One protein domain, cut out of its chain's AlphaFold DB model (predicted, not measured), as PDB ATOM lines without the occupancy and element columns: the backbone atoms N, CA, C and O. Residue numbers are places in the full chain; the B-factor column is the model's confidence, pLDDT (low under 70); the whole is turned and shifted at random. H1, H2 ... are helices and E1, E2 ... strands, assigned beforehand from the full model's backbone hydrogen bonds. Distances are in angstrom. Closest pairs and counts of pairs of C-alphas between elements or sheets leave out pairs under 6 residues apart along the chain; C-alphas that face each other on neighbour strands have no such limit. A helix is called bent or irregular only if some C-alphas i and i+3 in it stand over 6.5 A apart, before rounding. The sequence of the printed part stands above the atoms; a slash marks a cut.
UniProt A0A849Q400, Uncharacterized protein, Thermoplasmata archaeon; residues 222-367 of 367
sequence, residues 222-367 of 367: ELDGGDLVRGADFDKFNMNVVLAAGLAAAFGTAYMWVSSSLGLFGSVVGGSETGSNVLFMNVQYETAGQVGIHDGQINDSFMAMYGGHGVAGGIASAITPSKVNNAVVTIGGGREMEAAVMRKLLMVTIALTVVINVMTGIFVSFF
ATOM      1  N   GLU A 222     137.873 122.462 129.721       90.12
ATOM      2  CA  GLU A 222     138.756 123.614 129.530       90.12
ATOM      3  C   GLU A 222     138.169 124.857 130.208       90.12
ATOM      4  O   GLU A 222     136.971 124.930 130.473       90.12
ATOM      5  N   LEU A 223     139.027 125.828 130.526       87.56
ATOM      6  CA  LEU A 223     138.603 127.138 131.012       87.56
ATOM      7  C   LEU A 223     138.531 128.094 129.823       87.56
ATOM      8  O   LEU A 223     139.570 128.435 129.259       87.56
ATOM      9  N   ASP A 224     137.331 128.554 129.488       84.25
ATOM     10  CA  ASP A 224     137.100 129.592 128.485       84.25
ATOM     11  C   ASP A 224     136.399 130.785 129.141       84.25
ATOM     12  O   ASP A 224     135.376 130.632 129.803       84.25
ATOM     13  N   GLY A 225     136.995 131.976 129.054       79.00
ATOM     14  CA  GLY A 225     136.444 133.186 129.684       79.00
ATOM     15  C   GLY A 225     136.272 133.126 131.213       79.00
ATOM     16  O   GLY A 225     135.573 133.963 131.780       79.00
ATOM     17  N   GLY A 226     136.904 132.159 131.891       79.31
ATOM     18  CA  GLY A 226     136.714 131.887 133.321       79.31
ATOM     19  C   GLY A 226     135.641 130.836 133.626       79.31
ATOM     20  O   GLY A 226     135.539 130.404 134.772       79.31
ATOM     21  N   ASP A 227     134.901 130.368 132.625       80.19
ATOM     22  CA  ASP A 227     133.918 129.303 132.776       80.19
ATOM     23  C   ASP A 227     134.494 127.955 132.352       80.19
ATOM     24  O   ASP A 227     135.307 127.844 131.433       80.19
ATOM     25  N   LEU A 228     134.083 126.905 133.062       83.88
ATOM     26  CA  LEU A 228     134.502 125.548 132.751       83.88
ATOM     27  C   LEU A 228     133.599 124.985 131.646       83.88
ATOM     28  O   LEU A 228     132.418 124.720 131.883       83.88
ATOM     29  N   VAL A 229     134.156 124.783 130.458       88.88
ATOM     30  CA  VAL A 229     133.440 124.334 129.259       88.88
ATOM     31  C   VAL A 229     133.960 122.982 128.773       88.88
ATOM     32  O   VAL A 229     135.041 122.531 129.160       88.88
ATOM     33  N   ARG A 230     133.176 122.306 127.927       90.12
ATOM     34  CA  ARG A 230     133.631 121.092 127.235       90.12
ATOM     35  C   ARG A 230     134.755 121.488 126.270       90.12
ATOM     36  O   ARG A 230     134.508 122.264 125.351       90.12
ATOM     37  N   GLY A 231     135.967 120.986 126.511       87.31
ATOM     38  CA  GLY A 231     137.124 121.239 125.653       87.31
ATOM     39  C   GLY A 231     136.995 120.573 124.283       87.31
ATOM     40  O   GLY A 231     136.122 119.727 124.067       87.31
ATOM     41  N   ALA A 232     137.898 120.909 123.360       89.81
ATOM     42  CA  ALA A 232     137.842 120.406 121.982       89.81
ATOM     43  C   ALA A 232     137.952 118.870 121.888       89.81
ATOM     44  O   ALA A 232     137.417 118.259 120.962       89.81
ATOM     45  N   ASP A 233     138.618 118.241 122.859       91.62
ATOM     46  CA  ASP A 233     138.777 116.787 122.934       91.62
ATOM     47  C   ASP A 233     137.948 116.130 124.056       91.62
ATOM     48  O   ASP A 233     138.208 114.980 124.428       91.62
ATOM     49  N   PHE A 234     136.928 116.817 124.589       92.69
ATOM     50  CA  PHE A 234     136.059 116.280 125.644       92.69
ATOM     51  C   PHE A 234     135.469 114.916 125.263       92.69
ATOM     52  O   PHE A 234     135.610 113.948 126.011       92.69
ATOM     53  N   ASP A 235     134.906 114.807 124.060       90.00
ATOM     54  CA  ASP A 235     134.252 113.583 123.583       90.00
ATOM     55  C   ASP A 235     135.230 112.412 123.367       90.00
ATOM     56  O   ASP A 235     134.813 111.267 123.198       90.00
ATOM     57  N   LYS A 236     136.544 112.672 123.377       90.94
ATOM     58  CA  LYS A 236     137.585 111.647 123.211       90.94
ATOM     59  C   LYS A 236     138.259 111.262 124.522       90.94
ATOM     60  O   LYS A 236     138.640 110.105 124.682       90.94
ATOM     61  N   PHE A 237     138.459 112.222 125.428       93.81
ATOM     62  CA  PHE A 237     139.314 112.040 126.606       93.81
ATOM     63  C   PHE A 237     138.600 112.224 127.945       93.81
ATOM     64  O   PHE A 237     139.196 111.907 128.978       93.81
ATOM     65  N   ASN A 238     137.343 112.681 127.976       96.31
ATOM     66  CA  ASN A 238     136.588 112.678 129.223       96.31
ATOM     67  C   ASN A 238     136.388 111.231 129.699       96.31
ATOM     68  O   ASN A 238     135.881 110.377 128.972       96.31
ATOM     69  N   MET A 239     136.760 110.949 130.947       95.88
ATOM     70  CA  MET A 239     136.716 109.598 131.504       95.88
ATOM     71  C   MET A 239     135.297 109.018 131.534       95.88
ATOM     72  O   MET A 239     135.147 107.811 131.354       95.88
ATOM     73  N   ASN A 240     134.256 109.840 131.729       95.50
ATOM     74  CA  ASN A 240     132.877 109.349 131.670       95.50
ATOM     75  C   ASN A 240     132.505 108.927 130.251       95.50
ATOM     76  O   ASN A 240     131.929 107.857 130.087       95.50
ATOM     77  N   VAL A 241     132.883 109.723 129.246       95.75
ATOM     78  CA  VAL A 241     132.628 109.423 127.828       95.75
ATOM     79  C   VAL A 241     133.381 108.167 127.386       95.75
ATOM     80  O   VAL A 241     132.805 107.307 126.725       95.75
ATOM     81  N   VAL A 242     134.638 108.001 127.809       96.38
ATOM     82  CA  VAL A 242     135.446 106.810 127.495       96.38
ATOM     83  C   VAL A 242     134.852 105.546 128.123       96.38
ATOM     84  O   VAL A 242     134.720 104.522 127.452       96.38
ATOM     85  N   LEU A 243     134.465 105.601 129.402       96.06
ATOM     86  CA  LEU A 243     133.801 104.472 130.061       96.06
ATOM     87  C   LEU A 243     132.445 104.168 129.417       96.06
ATOM     88  O   LEU A 243     132.123 102.999 129.203       96.06
ATOM     89  N   ALA A 244     131.686 105.208 129.071       96.62
ATOM     90  CA  ALA A 244     130.418 105.079 128.376       96.62
ATOM     91  C   ALA A 244     130.570 104.413 127.007       96.62
ATOM     92  O   ALA A 244     129.824 103.487 126.706       96.62
ATOM     93  N   ALA A 245     131.584 104.795 126.229       96.69
ATOM     94  CA  ALA A 245     131.890 104.164 124.949       96.69
ATOM     95  C   ALA A 245     132.238 102.680 125.103       96.69
ATOM     96  O   ALA A 245     131.784 101.852 124.316       96.69
ATOM     97  N   GLY A 246     132.978 102.314 126.154       96.81
ATOM     98  CA  GLY A 246     133.243 100.912 126.477       96.81
ATOM     99  C   GLY A 246     131.968 100.124 126.798       96.81
ATOM    100  O   GLY A 246     131.783  99.014 126.297       96.81
ATOM    101  N   LEU A 247     131.066 100.695 127.602       97.19
ATOM    102  CA  LEU A 247     129.784 100.072 127.950       97.19
ATOM    103  C   LEU A 247     128.842  99.976 126.741       97.19
ATOM    104  O   LEU A 247     128.246  98.923 126.517       97.19
ATOM    105  N   ALA A 248     128.754 101.037 125.939       97.25
ATOM    106  CA  ALA A 248     127.970 101.082 124.711       97.25
ATOM    107  C   ALA A 248     128.485 100.064 123.685       97.25
ATOM    108  O   ALA A 248     127.691  99.341 123.092       97.25
ATOM    109  N   ALA A 249     129.804  99.923 123.528       97.44
ATOM    110  CA  ALA A 249     130.394  98.913 122.652       97.44
ATOM    111  C   ALA A 249     130.156  97.479 123.156       97.44
ATOM    112  O   ALA A 249     129.924  96.575 122.356       97.44
ATOM    113  N   ALA A 250     130.205  97.258 124.473       97.50
ATOM    114  CA  ALA A 250     130.027  95.932 125.061       97.50
ATOM    115  C   ALA A 250     128.568  95.448 125.025       97.50
ATOM    116  O   ALA A 250     128.324  94.259 124.817       97.50
ATOM    117  N   PHE A 251     127.607  96.345 125.258       96.88
ATOM    118  CA  PHE A 251     126.203  95.974 125.453       96.88
ATOM    119  C   PHE A 251     125.248  96.532 124.391       96.88
ATOM    120  O   PHE A 251     124.163  95.980 124.216       96.88
ATOM    121  N   GLY A 252     125.608  97.598 123.675       95.75
ATOM    122  CA  GLY A 252     124.714  98.285 122.741       95.75
ATOM    123  C   GLY A 252     123.375  98.643 123.390       95.75
ATOM    124  O   GLY A 252     123.299  98.953 124.579       95.75
ATOM    125  N   THR A 253     122.282  98.509 122.643       92.06
ATOM    126  CA  THR A 253     120.919  98.716 123.166       92.06
ATOM    127  C   THR A 253     120.552  97.754 124.300       92.06
ATOM    128  O   THR A 253     119.691  98.070 125.120       92.06
ATOM    129  N   ALA A 254     121.235  96.606 124.430       95.25
ATOM    130  CA  ALA A 254     121.011  95.695 125.549       95.25
ATOM    131  C   ALA A 254     121.482  96.273 126.897       95.25
ATOM    132  O   ALA A 254     121.157  95.717 127.947       95.25
ATOM    133  N   TYR A 255     122.188  97.410 126.888       96.88
ATOM    134  CA  TYR A 255     122.619  98.117 128.089       96.88
ATOM    135  C   TYR A 255     121.467  98.427 129.054       96.88
ATOM    136  O   TYR A 255     121.638  98.314 130.268       96.88
ATOM    137  N   MET A 256     120.259  98.712 128.548       95.19
ATOM    138  CA  MET A 256     119.087  98.968 129.397       95.19
ATOM    139  C   MET A 256     118.743  97.803 130.345       95.19
ATOM    140  O   MET A 256     118.176  98.030 131.412       95.19
ATOM    141  N   TRP A 257     119.136  96.572 129.998       96.88
ATOM    142  CA  TRP A 257     118.923  95.361 130.797       96.88
ATOM    143  C   TRP A 257     120.033  95.081 131.811       96.88
ATOM    144  O   TRP A 257     119.945  94.107 132.551       96.88
ATOM    145  N   VAL A 258     121.103  95.875 131.833       96.81
ATOM    146  CA  VAL A 258     122.244  95.691 132.751       96.81
ATOM    147  C   VAL A 258     122.660  96.978 133.465       96.81
ATOM    148  O   VAL A 258     123.438  96.930 134.416       96.81
ATOM    149  N   SER A 259     122.119  98.124 133.054       96.19
ATOM    150  CA  SER A 259     122.466  99.462 133.544       96.19
ATOM    151  C   SER A 259     122.341  99.612 135.062       96.19
ATOM    152  O   SER A 259     123.130 100.325 135.687       96.19
ATOM    153  N   SER A 260     121.394  98.916 135.698       96.94
ATOM    154  CA  SER A 260     121.196  99.014 137.148       96.94
ATOM    155  C   SER A 260     122.306  98.301 137.931       96.94
ATOM    156  O   SER A 260     122.573  98.651 139.080       96.94
ATOM    157  N   SER A 261     123.040  97.367 137.316       96.38
ATOM    158  CA  SER A 261     124.194  96.708 137.946       96.38
ATOM    159  C   SER A 261     125.324  97.671 138.308       96.38
ATOM    160  O   SER A 261     126.044  97.402 139.270       96.38
ATOM    161  N   LEU A 262     125.463  98.803 137.609       95.31
ATOM    162  CA  LEU A 262     126.420  99.837 138.015       95.31
ATOM    163  C   LEU A 262     126.080 100.424 139.386       95.31
ATOM    164  O   LEU A 262     126.989 100.732 140.149       95.31
ATOM    165  N   GLY A 263     124.790 100.515 139.726       95.81
ATOM    166  CA  GLY A 263     124.334 100.999 141.028       95.81
ATOM    167  C   GLY A 263     124.754 100.066 142.150       95.81
ATOM    168  O   GLY A 263     125.295 100.492 143.173       95.81
ATOM    169  N   LEU A 264     124.589  98.762 141.912       95.62
ATOM    170  CA  LEU A 264     125.092  97.724 142.803       95.62
ATOM    171  C   LEU A 264     126.613  97.848 142.984       95.62
ATOM    172  O   LEU A 264     127.095  97.918 144.113       95.62
ATOM    173  N   PHE A 265     127.360  97.882 141.878       93.75
ATOM    174  CA  PHE A 265     128.820  97.944 141.897       93.75
ATOM    175  C   PHE A 265     129.331  99.181 142.642       93.75
ATOM    176  O   PHE A 265     130.104  99.052 143.595       93.75
ATOM    177  N   GLY A 266     128.850 100.369 142.268       91.25
ATOM    178  CA  GLY A 266     129.264 101.626 142.880       91.25
ATOM    179  C   GLY A 266     128.938 101.699 144.363       91.25
ATOM    180  O   GLY A 266     129.740 102.201 145.143       91.25
ATOM    181  N   SER A 267     127.819 101.122 144.794       92.38
ATOM    182  CA  SER A 267     127.417 101.141 146.205       92.38
ATOM    183  C   SER A 267     128.175 100.125 147.066       92.38
ATOM    184  O   SER A 267     128.401 100.359 148.257       92.38
ATOM    185  N   VAL A 268     128.598  98.995 146.486       90.75
ATOM    186  CA  VAL A 268     129.474  98.023 147.163       90.75
ATOM    187  C   VAL A 268     130.878  98.590 147.329       90.75
ATOM    188  O   VAL A 268     131.421  98.541 148.432       90.75
ATOM    189  N   VAL A 269     131.445  99.137 146.251       85.38
ATOM    190  CA  VAL A 269     132.819  99.659 146.225       85.38
ATOM    191  C   VAL A 269     132.915 100.992 146.963       85.38
ATOM    192  O   VAL A 269     133.763 101.161 147.835       85.38
ATOM    193  N   GLY A 270     132.022 101.925 146.643       79.62
ATOM    194  CA  GLY A 270     131.992 103.279 147.190       79.62
ATOM    195  C   GLY A 270     131.323 103.394 148.554       79.62
ATOM    196  O   GLY A 270     131.344 104.462 149.152       79.62
ATOM    197  N   GLY A 271     130.714 102.329 149.078       83.19
ATOM    198  CA  GLY A 271     130.142 102.322 150.424       83.19
ATOM    199  C   GLY A 271     128.744 102.943 150.559       83.19
ATOM    200  O   GLY A 271     128.088 102.768 151.593       83.19
ATOM    201  N   SER A 272     128.268 103.661 149.539       86.31
ATOM    202  CA  SER A 272     127.044 104.464 149.592       86.31
ATOM    203  C   SER A 272     126.295 104.468 148.261       86.31
ATOM    204  O   SER A 272     126.906 104.589 147.203       86.31
ATOM    205  N   GLU A 273     124.965 104.419 148.346       89.81
ATOM    206  CA  GLU A 273     124.057 104.621 147.212       89.81
ATOM    207  C   GLU A 273     124.243 106.012 146.601       89.81
ATOM    208  O   GLU A 273     124.434 106.139 145.399       89.81
ATOM    209  N   THR A 274     124.293 107.055 147.436       87.31
ATOM    210  CA  THR A 274     124.525 108.431 146.977       87.31
ATOM    211  C   THR A 274     125.855 108.559 146.243       87.31
ATOM    212  O   THR A 274     125.917 109.197 145.199       87.31
ATOM    213  N   GLY A 275     126.908 107.918 146.764       86.06
ATOM    214  CA  GLY A 275     128.210 107.893 146.103       86.06
ATOM    215  C   GLY A 275     128.117 107.234 144.727       86.06
ATOM    216  O   GLY A 275     128.561 107.816 143.743       86.06
ATOM    217  N   SER A 276     127.488 106.059 144.644       91.94
ATOM    218  CA  SER A 276     127.265 105.359 143.374       91.94
ATOM    219  C   SER A 276     126.539 106.224 142.350       91.94
ATOM    220  O   SER A 276     127.009 106.353 141.222       91.94
ATOM    221  N   ASN A 277     125.430 106.839 142.763       91.56
ATOM    222  CA  ASN A 277     124.609 107.690 141.915       91.56
ATOM    223  C   ASN A 277     125.446 108.849 141.354       91.56
ATOM    224  O   ASN A 277     125.547 109.004 140.143       91.56
ATOM    225  N   VAL A 278     126.137 109.597 142.221       88.25
ATOM    226  CA  VAL A 278     126.975 110.734 141.804       88.25
ATOM    227  C   VAL A 278     128.117 110.300 140.880       88.25
ATOM    228  O   VAL A 278     128.357 110.955 139.871       88.25
ATOM    229  N   LEU A 279     128.804 109.195 141.189       90.75
ATOM    230  CA  LEU A 279     129.928 108.715 140.379       90.75
ATOM    231  C   LEU A 279     129.482 108.289 138.975       90.75
ATOM    232  O   LEU A 279     130.164 108.578 137.995       90.75
ATOM    233  N   PHE A 280     128.360 107.575 138.876       94.38
ATOM    234  CA  PHE A 280     127.938 106.946 137.628       94.38
ATOM    235  C   PHE A 280     126.864 107.719 136.867       94.38
ATOM    236  O   PHE A 280     126.539 107.298 135.763       94.38
ATOM    237  N   MET A 281     126.335 108.836 137.378       93.69
ATOM    238  CA  MET A 281     125.312 109.617 136.670       93.69
ATOM    239  C   MET A 281     125.766 110.019 135.264       93.69
ATOM    240  O   MET A 281     125.071 109.732 134.294       93.69
ATOM    241  N   ASN A 282     126.960 110.605 135.145       93.56
ATOM    242  CA  ASN A 282     127.490 111.038 133.852       93.56
ATOM    243  C   ASN A 282     127.848 109.848 132.954       93.56
ATOM    244  O   ASN A 282     127.574 109.884 131.764       93.56
ATOM    245  N   VAL A 283     128.397 108.763 133.514       95.81
ATOM    246  CA  VAL A 283     128.670 107.532 132.748       95.81
ATOM    247  C   VAL A 283     127.372 106.947 132.186       95.81
ATOM    248  O   VAL A 283     127.314 106.582 131.017       95.81
ATOM    249  N   GLN A 284     126.319 106.872 133.003       96.38
ATOM    250  CA  GLN A 284     125.002 106.384 132.599       96.38
ATOM    251  C   GLN A 284     124.398 107.263 131.510       96.38
ATOM    252  O   GLN A 284     123.865 106.727 130.545       96.38
ATOM    253  N   TYR A 285     124.490 108.585 131.669       96.00
ATOM    254  CA  TYR A 285     123.988 109.552 130.698       96.00
ATOM    255  C   TYR A 285     124.699 109.381 129.356       96.00
ATOM    256  O   TYR A 285     124.073 109.027 128.367       96.00
ATOM    257  N   GLU A 286     126.027 109.472 129.336       95.62
ATOM    258  CA  GLU A 286     126.794 109.332 128.096       95.62
ATOM    259  C   GLU A 286     126.602 107.942 127.451       95.62
ATOM    260  O   GLU A 286     126.510 107.836 126.229       95.62
ATOM    261  N   THR A 287     126.457 106.866 128.242       96.94
ATOM    262  CA  THR A 287     126.185 105.523 127.687       96.94
ATOM    263  C   THR A 287     124.809 105.478 127.038       96.94
ATOM    264  O   THR A 287     124.678 104.996 125.916       96.94
ATOM    265  N   ALA A 288     123.785 105.982 127.732       96.44
ATOM    266  CA  ALA A 288     122.411 105.995 127.253       96.44
ATOM    267  C   ALA A 288     122.261 106.808 125.962       96.44
ATOM    268  O   ALA A 288     121.578 106.345 125.048       96.44
ATOM    269  N   GLY A 289     122.946 107.946 125.844       95.56
ATOM    270  CA  GLY A 289     122.983 108.729 124.609       95.56
ATOM    271  C   GLY A 289     123.612 107.957 123.449       95.56
ATOM    272  O   GLY A 289     123.040 107.887 122.364       95.56
ATOM    273  N   GLN A 290     124.746 107.289 123.683       95.44
ATOM    274  CA  GLN A 290     125.434 106.511 122.643       95.44
ATOM    275  C   GLN A 290     124.646 105.289 122.158       95.44
ATOM    276  O   GLN A 290     124.796 104.884 121.006       95.44
ATOM    277  N   VAL A 291     123.809 104.693 123.013       95.69
ATOM    278  CA  VAL A 291     122.966 103.542 122.641       95.69
ATOM    279  C   VAL A 291     121.550 103.940 122.209       95.69
ATOM    280  O   VAL A 291     120.726 103.058 121.974       95.69
ATOM    281  N   GLY A 292     121.259 105.242 122.096       93.38
ATOM    282  CA  GLY A 292     119.973 105.758 121.615       93.38
ATOM    283  C   GLY A 292     118.814 105.650 122.611       93.38
ATOM    284  O   GLY A 292     117.664 105.581 122.195       93.38
ATOM    285  N   ILE A 293     119.092 105.601 123.919       93.38
ATOM    286  CA  ILE A 293     118.060 105.649 124.975       93.38
ATOM    287  C   ILE A 293     117.572 107.092 125.208       93.38
ATOM    288  O   ILE A 293     116.437 107.301 125.637       93.38
ATOM    289  N   HIS A 294     118.406 108.099 124.933       92.56
ATOM    290  CA  HIS A 294     117.990 109.501 124.938       92.56
ATOM    291  C   HIS A 294     118.692 110.319 123.848       92.56
ATOM    292  O   HIS A 294     119.818 110.018 123.459       92.56
ATOM    293  N   ASP A 295     118.059 111.417 123.431       87.12
ATOM    294  CA  ASP A 295     118.517 112.267 122.321       87.12
ATOM    295  C   ASP A 295     119.263 113.517 122.819       87.12
ATOM    296  O   ASP A 295     118.963 114.653 122.455       87.12
ATOM    297  N   GLY A 296     120.210 113.328 123.742       84.00
ATOM    298  CA  GLY A 296     120.973 114.438 124.337       84.00
ATOM    299  C   GLY A 296     120.203 115.316 125.337       84.00
ATOM    300  O   GLY A 296     120.719 116.354 125.747       84.00
ATOM    301  N   GLN A 297     119.002 114.901 125.752       88.19
ATOM    302  CA  GLN A 297     118.232 115.491 126.853       88.19
ATOM    303  C   GLN A 297     117.872 114.423 127.890       88.19
ATOM    304  O   GLN A 297     117.758 113.244 127.557       88.19
ATOM    305  N   ILE A 298     117.648 114.833 129.139       90.94
ATOM    306  CA  ILE A 298     117.075 113.951 130.163       90.94
ATOM    307  C   ILE A 298     115.609 113.678 129.796       90.94
ATOM    308  O   ILE A 298     114.802 114.603 129.746       90.94
ATOM    309  N   ASN A 299     115.277 112.411 129.548       92.25
ATOM    310  CA  ASN A 299     113.929 111.937 129.224       92.25
ATOM    311  C   ASN A 299     113.466 110.851 130.213       92.25
ATOM    312  O   ASN A 299     114.232 110.394 131.071       92.25
ATOM    313  N   ASP A 300     112.214 110.414 130.079       92.50
ATOM    314  CA  ASP A 300     111.619 109.396 130.952       92.50
ATOM    315  C   ASP A 300     112.365 108.056 130.878       92.50
ATOM    316  O   ASP A 300     112.579 107.414 131.910       92.50
ATOM    317  N   SER A 301     112.853 107.666 129.695       94.00
ATOM    318  CA  SER A 301     113.639 106.445 129.484       94.00
ATOM    319  C   SER A 301     114.951 106.478 130.282       94.00
ATOM    320  O   SER A 301     115.256 105.545 131.032       94.00
ATOM    321  N   PHE A 302     115.705 107.580 130.219       95.75
ATOM    322  CA  PHE A 302     116.908 107.771 131.028       95.75
ATOM    323  C   PHE A 302     116.585 107.805 132.525       95.75
ATOM    324  O   PHE A 302     117.270 107.154 133.316       95.75
ATOM    325  N   MET A 303     115.525 108.508 132.933       94.56
ATOM    326  CA  MET A 303     115.137 108.594 134.343       94.56
ATOM    327  C   MET A 303     114.679 107.246 134.906       94.56
ATOM    328  O   MET A 303     115.007 106.923 136.048       94.56
ATOM    329  N   ALA A 304     114.002 106.414 134.115       94.06
ATOM    330  CA  ALA A 304     113.675 105.040 134.485       94.06
ATOM    331  C   ALA A 304     114.942 104.186 134.640       94.06
ATOM    332  O   ALA A 304     115.091 103.462 135.629       94.06
ATOM    333  N   MET A 305     115.887 104.322 133.703       96.00
ATOM    334  CA  MET A 305     117.185 103.650 133.755       96.00
ATOM    335  C   MET A 305     117.975 104.024 135.017       96.00
ATOM    336  O   MET A 305     118.455 103.157 135.756       96.00
ATOM    337  N   TYR A 306     118.078 105.322 135.291       96.06
ATOM    338  CA  TYR A 306     118.812 105.860 136.428       96.06
ATOM    339  C   TYR A 306     118.091 105.606 137.763       96.06
ATOM    340  O   TYR A 306     118.730 105.312 138.773       96.06
ATOM    341  N   GLY A 307     116.757 105.587 137.767       94.56
ATOM    342  CA  GLY A 307     115.958 105.124 138.900       94.56
ATOM    343  C   GLY A 307     116.263 103.666 139.255       94.56
ATOM    344  O   GLY A 307     116.487 103.346 140.423       94.56
ATOM    345  N   GLY A 308     116.368 102.786 138.253       96.25
ATOM    346  CA  GLY A 308     116.817 101.403 138.432       96.25
ATOM    347  C   GLY A 308     118.216 101.304 139.052       96.25
ATOM    348  O   GLY A 308     118.424 100.528 139.990       96.25
ATOM    349  N   HIS A 309     119.156 102.139 138.596       97.12
ATOM    350  CA  HIS A 309     120.491 102.263 139.192       97.12
ATOM    351  C   HIS A 309     120.423 102.625 140.683       97.12
ATOM    352  O   HIS A 309     121.031 101.925 141.497       97.12
ATOM    353  N   GLY A 310     119.639 103.639 141.059       95.12
ATOM    354  CA  GLY A 310     119.455 104.024 142.463       95.12
ATOM    355  C   GLY A 310     118.894 102.882 143.315       95.12
ATOM    356  O   GLY A 310     119.454 102.541 144.357       95.12
ATOM    357  N   VAL A 311     117.858 102.187 142.830       94.88
ATOM    358  CA  VAL A 311     117.264 101.042 143.546       94.88
ATOM    359  C   VAL A 311     118.281  99.910 143.741       94.88
ATOM    360  O   VAL A 311     118.358  99.333 144.829       94.88
ATOM    361  N   ALA A 312     119.085  99.591 142.723       96.19
ATOM    362  CA  ALA A 312     120.138  98.582 142.839       96.19
ATOM    363  C   ALA A 312     121.236  99.006 143.826       96.19
ATOM    364  O   ALA A 312     121.693  98.180 144.624       96.19
ATOM    365  N   GLY A 313     121.604 100.290 143.833       94.81
ATOM    366  CA  GLY A 313     122.518 100.859 144.820       94.81
ATOM    367  C   GLY A 313     121.986 100.771 146.253       94.81
ATOM    368  O   GLY A 313     122.702 100.352 147.168       94.81
ATOM    369  N   GLY A 314     120.691 101.031 146.436       92.00
ATOM    370  CA  GLY A 314     119.997 100.859 147.708       92.00
ATOM    371  C   GLY A 314     120.102  99.426 148.241       92.00
ATOM    372  O   GLY A 314     120.519  99.222 149.384       92.00
ATOM    373  N   ILE A 315     119.819  98.412 147.410       92.88
ATOM    374  CA  ILE A 315     119.929  96.991 147.808       92.88
ATOM    375  C   ILE A 315     121.380  96.578 148.079       92.88
ATOM    376  O   ILE A 315     121.628  95.766 148.979       92.88
ATOM    377  N   ALA A 316     122.350  97.146 147.357       92.88
ATOM    378  CA  ALA A 316     123.773  96.898 147.593       92.88
ATOM    379  C   ALA A 316     124.197  97.193 149.037       92.88
ATOM    380  O   ALA A 316     125.096  96.531 149.552       92.88
ATOM    381  N   SER A 317     123.504  98.112 149.721       85.94
ATOM    382  CA  SER A 317     123.743  98.434 151.134       85.94
ATOM    383  C   SER A 317     123.756  97.212 152.053       85.94
ATOM    384  O   SER A 317     124.429  97.239 153.082       85.94
ATOM    385  N   ALA A 318     123.037  96.143 151.694       86.88
ATOM    386  CA  ALA A 318     123.010  94.896 152.451       86.88
ATOM    387  C   ALA A 318     124.349  94.134 152.415       86.88
ATOM    388  O   ALA A 318     124.624  93.336 153.305       86.88
ATOM    389  N   ILE A 319     125.181  94.363 151.399       90.94
ATOM    390  CA  ILE A 319     126.445  93.644 151.175       90.94
ATOM    391  C   ILE A 319     127.657  94.577 151.132       90.94
ATOM    392  O   ILE A 319     128.775  94.125 150.906       90.94
ATOM    393  N   THR A 320     127.454  95.873 151.364       89.69
ATOM    394  CA  THR A 320     128.533  96.847 151.489       89.69
ATOM    395  C   THR A 320     129.399  96.522 152.719       89.69
ATOM    396  O   THR A 320     128.883  96.578 153.843       89.69
ATOM    397  N   PRO A 321     130.715  96.272 152.563       85.06
ATOM    398  CA  PRO A 321     131.577  95.846 153.669       85.06
ATOM    399  C   PRO A 321     131.561  96.800 154.868       85.06
ATOM    400  O   PRO A 321     131.422  96.371 156.009       85.06
ATOM    401  N   SER A 322     131.616  98.115 154.625       81.88
ATOM    402  CA  SER A 322     131.603  99.121 155.695       81.88
ATOM    403  C   SER A 322     130.307  99.101 156.518       81.88
ATOM    404  O   SER A 322     130.355  99.237 157.742       81.88
ATOM    405  N   LYS A 323     129.152  98.878 155.876       86.31
ATOM    406  CA  LYS A 323     127.841  98.805 156.540       86.31
ATOM    407  C   LYS A 323     127.682  97.503 157.319       86.31
ATOM    408  O   LYS A 323     127.264  97.541 158.477       86.31
ATOM    409  N   VAL A 324     128.061  96.371 156.724       87.50
ATOM    410  CA  VAL A 324     127.976  95.061 157.388       87.50
ATOM    411  C   VAL A 324     128.919  95.001 158.588       87.50
ATOM    412  O   VAL A 324     128.481  94.635 159.677       87.50
ATOM    413  N   ASN A 325     130.168  95.446 158.440       85.06
ATOM    414  CA  ASN A 325     131.124  95.538 159.546       85.06
ATOM    415  C   ASN A 325     130.579  96.414 160.693       85.06
ATOM    416  O   ASN A 325     130.551  95.993 161.848       85.06
ATOM    417  N   ASN A 326     130.054  97.607 160.385       82.69
ATOM    418  CA  ASN A 326     129.462  98.481 161.403       82.69
ATOM    419  C   ASN A 326     128.275  97.830 162.135       82.69
ATOM    420  O   ASN A 326     128.166  97.962 163.358       82.69
ATOM    421  N   ALA A 327     127.411  97.104 161.419       84.56
ATOM    422  CA  ALA A 327     126.279  96.401 162.017       84.56
ATOM    423  C   ALA A 327     126.733  95.250 162.931       84.56
ATOM    424  O   ALA A 327     126.297  95.160 164.078       84.56
ATOM    425  N   VAL A 328     127.652  94.408 162.451       84.75
ATOM    426  CA  VAL A 328     128.178  93.245 163.183       84.75
ATOM    427  C   VAL A 328     128.881  93.680 164.459       84.75
ATOM    428  O   VAL A 328     128.639  93.123 165.529       84.75
ATOM    429  N   VAL A 329     129.701  94.725 164.388       79.94
ATOM    430  CA  VAL A 329     130.437  95.179 165.564       79.94
ATOM    431  C   VAL A 329     129.526  95.863 166.588       79.94
ATOM    432  O   VAL A 329     129.777  95.754 167.787       79.94
ATOM    433  N   THR A 330     128.444  96.520 166.154       80.56
ATOM    434  CA  THR A 330     127.440  97.107 167.064       80.56
ATOM    435  C   THR A 330     126.785  96.052 167.963       80.56
ATOM    436  O   THR A 330     126.477  96.340 169.117       80.56
ATOM    437  N   ILE A 331     126.628  94.820 167.473       83.94
ATOM    438  CA  ILE A 331     126.087  93.693 168.249       83.94
ATOM    439  C   ILE A 331     127.176  92.824 168.903       83.94
ATOM    440  O   ILE A 331     126.878  91.752 169.419       83.94
ATOM    441  N   GLY A 332     128.438  93.268 168.884       80.88
ATOM    442  CA  GLY A 332     129.569  92.529 169.459       80.88
ATOM    443  C   GLY A 332     129.998  91.296 168.657       80.88
ATOM    444  O   GLY A 332     130.683  90.429 169.193       80.88
ATOM    445  N   GLY A 333     129.596  91.196 167.388       86.25
ATOM    446  CA  GLY A 333     130.007  90.121 166.492       86.25
ATOM    447  C   GLY A 333     131.443  90.284 165.982       86.25
ATOM    448  O   GLY A 333     131.989  91.387 165.924       86.25
ATOM    449  N   GLY A 334     132.058  89.161 165.601       87.12
ATOM    450  CA  GLY A 334     133.389  89.117 164.990       87.12
ATOM    451  C   GLY A 334     133.358  88.957 163.464       87.12
ATOM    452  O   GLY A 334     132.298  88.847 162.849       87.12
ATOM    453  N   ARG A 335     134.548  88.856 162.858       85.12
ATOM    454  CA  ARG A 335     134.735  88.686 161.400       85.12
ATOM    455  C   ARG A 335     134.022  87.462 160.818       85.12
ATOM    456  O   ARG A 335     133.595  87.483 159.669       85.12
ATOM    457  N   GLU A 336     133.880  86.392 161.596       89.62
ATOM    458  CA  GLU A 336     133.167  85.186 161.158       89.62
ATOM    459  C   GLU A 336     131.680  85.471 160.904       89.62
ATOM    460  O   GLU A 336     131.134  85.079 159.871       89.62
ATOM    461  N   MET A 337     131.045  86.226 161.804       89.00
ATOM    462  CA  MET A 337     129.657  86.657 161.649       89.00
ATOM    463  C   MET A 337     129.509  87.601 160.455       89.00
ATOM    464  O   MET A 337     128.575  87.445 159.673       89.00
ATOM    465  N   GLU A 338     130.450  88.528 160.271       87.19
ATOM    466  CA  GLU A 338     130.494  89.421 159.109       87.19
ATOM    467  C   GLU A 338     130.526  88.643 157.791       87.19
ATOM    468  O   GLU A 338     129.664  88.834 156.931       87.19
ATOM    469  N   ALA A 339     131.449  87.687 157.660       88.25
ATOM    470  CA  ALA A 339     131.561  86.847 156.474       88.25
ATOM    471  C   ALA A 339     130.317  85.966 156.259       88.25
ATOM    472  O   ALA A 339     129.894  85.751 155.119       88.25
ATOM    473  N   ALA A 340     129.713  85.448 157.332       88.50
ATOM    474  CA  ALA A 340     128.490  84.652 157.256       88.50
ATOM    475  C   ALA A 340     127.285  85.485 156.783       88.50
ATOM    476  O   ALA A 340     126.510  85.028 155.938       88.50
ATOM    477  N   VAL A 341     127.148  86.713 157.295       87.00
ATOM    478  CA  VAL A 341     126.095  87.659 156.912       87.00
ATOM    479  C   VAL A 341     126.273  88.095 155.460       87.00
ATOM    480  O   VAL A 341     125.336  87.945 154.673       87.00
ATOM    481  N   MET A 342     127.479  88.523 155.066       88.62
ATOM    482  CA  MET A 342     127.766  88.916 153.682       88.62
ATOM    483  C   MET A 342     127.465  87.789 152.695       88.62
ATOM    484  O   MET A 342     126.805  88.020 151.689       88.62
ATOM    485  N   ARG A 343     127.875  86.548 152.989       88.88
ATOM    486  CA  ARG A 343     127.650  85.402 152.090       88.88
ATOM    487  C   ARG A 343     126.168  85.115 151.861       88.88
ATOM    488  O   ARG A 343     125.775  84.799 150.741       88.88
ATOM    489  N   LYS A 344     125.346  85.224 152.911       86.50
ATOM    490  CA  LYS A 344     123.891  85.047 152.803       86.50
ATOM    491  C   LYS A 344     123.238  86.186 152.023       86.50
ATOM    492  O   LYS A 344     122.364  85.928 151.198       86.50
ATOM    493  N   LEU A 345     123.656  87.425 152.279       90.25
ATOM    494  CA  LEU A 345     123.081  88.611 151.644       90.25
ATOM    495  C   LEU A 345     123.509  88.755 150.179       90.25
ATOM    496  O   LEU A 345     122.691  89.153 149.360       90.25
ATOM    497  N   LEU A 346     124.727  88.336 149.818       92.06
ATOM    498  CA  LEU A 346     125.262  88.413 148.454       92.06
ATOM    499  C   LEU A 346     124.345  87.758 147.422       92.06
ATOM    500  O   LEU A 346     124.001  88.382 146.421       92.06
ATOM    501  N   MET A 347     123.902  86.526 147.682       90.00
ATOM    502  CA  MET A 347     123.028  85.803 146.750       90.00
ATOM    503  C   MET A 347     121.687  86.516 146.556       90.00
ATOM    504  O   MET A 347     121.198  86.631 145.434       90.00
ATOM    505  N   VAL A 348     121.107  87.018 147.648       90.94
ATOM    506  CA  VAL A 348     119.839  87.754 147.623       90.94
ATOM    507  C   VAL A 348     119.990  89.059 146.850       90.94
ATOM    508  O   VAL A 348     119.170  89.360 145.988       90.94
ATOM    509  N   THR A 349     121.043  89.821 147.134       93.56
ATOM    510  CA  THR A 349     121.301  91.109 146.497       93.56
ATOM    511  C   THR A 349     121.541  90.959 144.996       93.56
ATOM    512  O   THR A 349     120.963  91.719 144.220       93.56
ATOM    513  N   ILE A 350     122.310  89.954 144.561       93.88
ATOM    514  CA  ILE A 350     122.506  89.669 143.130       93.88
ATOM    515  C   ILE A 350     121.173  89.297 142.472       93.88
ATOM    516  O   ILE A 350     120.821  89.876 141.448       93.88
ATOM    517  N   ALA A 351     120.396  88.392 143.077       94.12
ATOM    518  CA  ALA A 351     119.106  87.978 142.527       94.12
ATOM    519  C   ALA A 351     118.126  89.156 142.389       94.12
ATOM    520  O   ALA A 351     117.484  89.310 141.353       94.12
ATOM    521  N   LEU A 352     118.042  90.023 143.403       95.19
ATOM    522  CA  LEU A 352     117.213  91.226 143.341       95.19
ATOM    523  C   LEU A 352     117.729  92.226 142.303       95.19
ATOM    524  O   LEU A 352     116.919  92.839 141.619       95.19
ATOM    525  N   THR A 353     119.046  92.353 142.129       96.38
ATOM    526  CA  THR A 353     119.633  93.218 141.091       96.38
ATOM    527  C   THR A 353     119.279  92.733 139.690       96.38
ATOM    528  O   THR A 353     118.939  93.549 138.842       96.38
ATOM    529  N   VAL A 354     119.276  91.418 139.450       96.75
ATOM    530  CA  VAL A 354     118.806  90.848 138.176       96.75
ATOM    531  C   VAL A 354     117.337  91.199 137.934       96.75
ATOM    532  O   VAL A 354     116.985  91.626 136.839       96.75
ATOM    533  N   VAL A 355     116.483  91.090 138.956       96.81
ATOM    534  CA  VAL A 355     115.071  91.497 138.843       96.81
ATOM    535  C   VAL A 355     114.945  92.991 138.536       96.81
ATOM    536  O   VAL A 355     114.134  93.354 137.689       96.81
ATOM    537  N   ILE A 356     115.748  93.848 139.177       97.19
ATOM    538  CA  ILE A 356     115.763  95.291 138.893       97.19
ATOM    539  C   ILE A 356     116.141  95.532 137.441       97.19
ATOM    540  O   ILE A 356     115.385  96.177 136.743       97.19
ATOM    541  N   ASN A 357     117.246  94.962 136.974       97.56
ATOM    542  CA  ASN A 357     117.712  95.066 135.594       97.56
ATOM    543  C   ASN A 357     116.638  94.682 134.563       97.56
ATOM    544  O   ASN A 357     116.418  95.407 133.596       97.56
ATOM    545  N   VAL A 358     115.927  93.574 134.798       97.06
ATOM    546  CA  VAL A 358     114.804  93.154 133.946       97.06
ATOM    547  C   VAL A 358     113.672  94.179 133.986       97.06
ATOM    548  O   VAL A 358     113.150  94.559 132.944       97.06
ATOM    549  N   MET A 359     113.293  94.657 135.170       96.31
ATOM    550  CA  MET A 359     112.259  95.687 135.288       96.31
ATOM    551  C   MET A 359     112.675  96.995 134.610       96.31
ATOM    552  O   MET A 359     111.863  97.591 133.913       96.31
ATOM    553  N   THR A 360     113.926  97.417 134.781       96.75
ATOM    554  CA  THR A 360     114.497  98.618 134.172       96.75
ATOM    555  C   THR A 360     114.424  98.529 132.654       96.75
ATOM    556  O   THR A 360     113.846  99.416 132.040       96.75
ATOM    557  N   GLY A 361     114.908  97.442 132.046       96.50
ATOM    558  CA  GLY A 361     114.833  97.268 130.594       96.50
ATOM    559  C   GLY A 361     113.396  97.234 130.066       96.50
ATOM    560  O   GLY A 361     113.115  97.834 129.032       96.50
ATOM    561  N   ILE A 362     112.462  96.620 130.806       95.75
ATOM    562  CA  ILE A 362     111.028  96.649 130.472       95.75
ATOM    563  C   ILE A 362     110.493  98.086 130.487       95.75
ATOM    564  O   ILE A 362     109.844  98.490 129.530       95.75
ATOM    565  N   PHE A 363     110.758  98.861 131.545       93.69
ATOM    566  CA  PHE A 363     110.280 100.245 131.642       93.69
ATOM    567  C   PHE A 363     110.883 101.140 130.565       93.69
ATOM    568  O   PHE A 363     110.145 101.867 129.916       93.69
ATOM    569  N   VAL A 364     112.191 101.035 130.332       94.69
ATOM    570  CA  VAL A 364     112.880 101.777 129.269       94.69
ATOM    571  C   VAL A 364     112.312 101.429 127.891       94.69
ATOM    572  O   VAL A 364     112.243 102.301 127.047       94.69
ATOM    573  N   SER A 365     111.854 100.193 127.667       91.38
ATOM    574  CA  SER A 365     111.237  99.793 126.391       91.38
ATOM    575  C   SER A 365     109.811 100.324 126.187       91.38
ATOM    576  O   SER A 365     109.282 100.218 125.082       91.38
ATOM    577  N   PHE A 366     109.148 100.802 127.246       88.38
ATOM    578  CA  PHE A 366     107.788 101.350 127.175       88.38
ATOM    579  C   PHE A 366     107.748 102.865 126.958       88.38
ATOM    580  O   PHE A 366     106.694 103.368 126.567       88.38
ATOM    581  N   PHE A 367     108.850 103.557 127.245       80.88
ATOM    582  CA  PHE A 367     109.035 104.987 127.024       80.88
ATOM    583  C   PHE A 367     109.759 105.205 125.702       80.88
ATOM    584  O   PHE A 367     109.246 106.005 124.890       80.88
TER     585      PHE A 367
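What this domain is: This is residues 222 to 367 of the 367 residues of an uncharacterized protein of Thermoplasmata archaeon (UniProt A0A849Q400). The long helix H7 runs along one side of a cluster of three helices, H3, H4 and H5, with H2 crossing one end and H6 packed on residues 335 to 342 of H7 at the other. Beyond the short H1, a small strand hairpin, E1 and E2, sticks out with residues 224 to 229. The printed part has 146 residues with seven named helices and two named antiparallel strands, mostly helix, in the order E1 E2 H1 H2 H3 H4 H5 H6 H7. It is only just loose, close to compact, with a radius of gyration of the C-alphas of 17.6 A and spans of 56 by 40 by 23 A.

Where its parts are: E1, residues 222 to 224, begins at C-alpha 222 (138.756, 123.614, 129.530), and E2 is residues 227 to 230. H1 is residues 234 to 237, H2 239 to 257, 22.8 A, H3 261 to 269, H4 273 to 290, 24.7 A, H5 300 to 316, 24.1 A, and H6 321 to 330. H7, residues 335 to 366, 45.4 A, ends at C-alpha 366 (107.788, 101.350, 127.175). H2 and H4 are irregular: C-alphas 250 and 253 are 9.7 A apart, and 279 and 282 7.3 A.

How they stand to each other: In the hairpin E1 and E2, N 222 and O 229 are 2.9 A apart, within hydrogen-bond range. H1 and H2 touch only at the corner, the closest C-alphas being Asp 235 and Val 241, 6.2 A. H2 touches H4, about perpendicular at 78 degrees, closest at the C-alphas of Ala 244 and Thr 287, 4.3 A. H3 touches H5, closest at the C-alphas of Gly 263 and Gly 313, 4.2 A. H5 and H7 touch at a shallow tilt of 11 degrees, opposite ways, closest at the C-alphas of Ser 301 and Val 364, 4.7 A. H6 touches H7 at the C-alphas of Val 328 and Glu 338, 6.0 A. Every O i to N i+4 pair is within hydrogen-bond range in H3, H5 and H6, against 10 of 15 in H2, 12 of 14 in H4 and 26 of 28 in H7; H1 is too short for such a pair.

The domain as a whole: The C-alphas farthest apart, Gly 225 and Glu 336, are 57.5 A apart. The printed part has no cut and no long link, and no printed residue is under 70 in pLDDT.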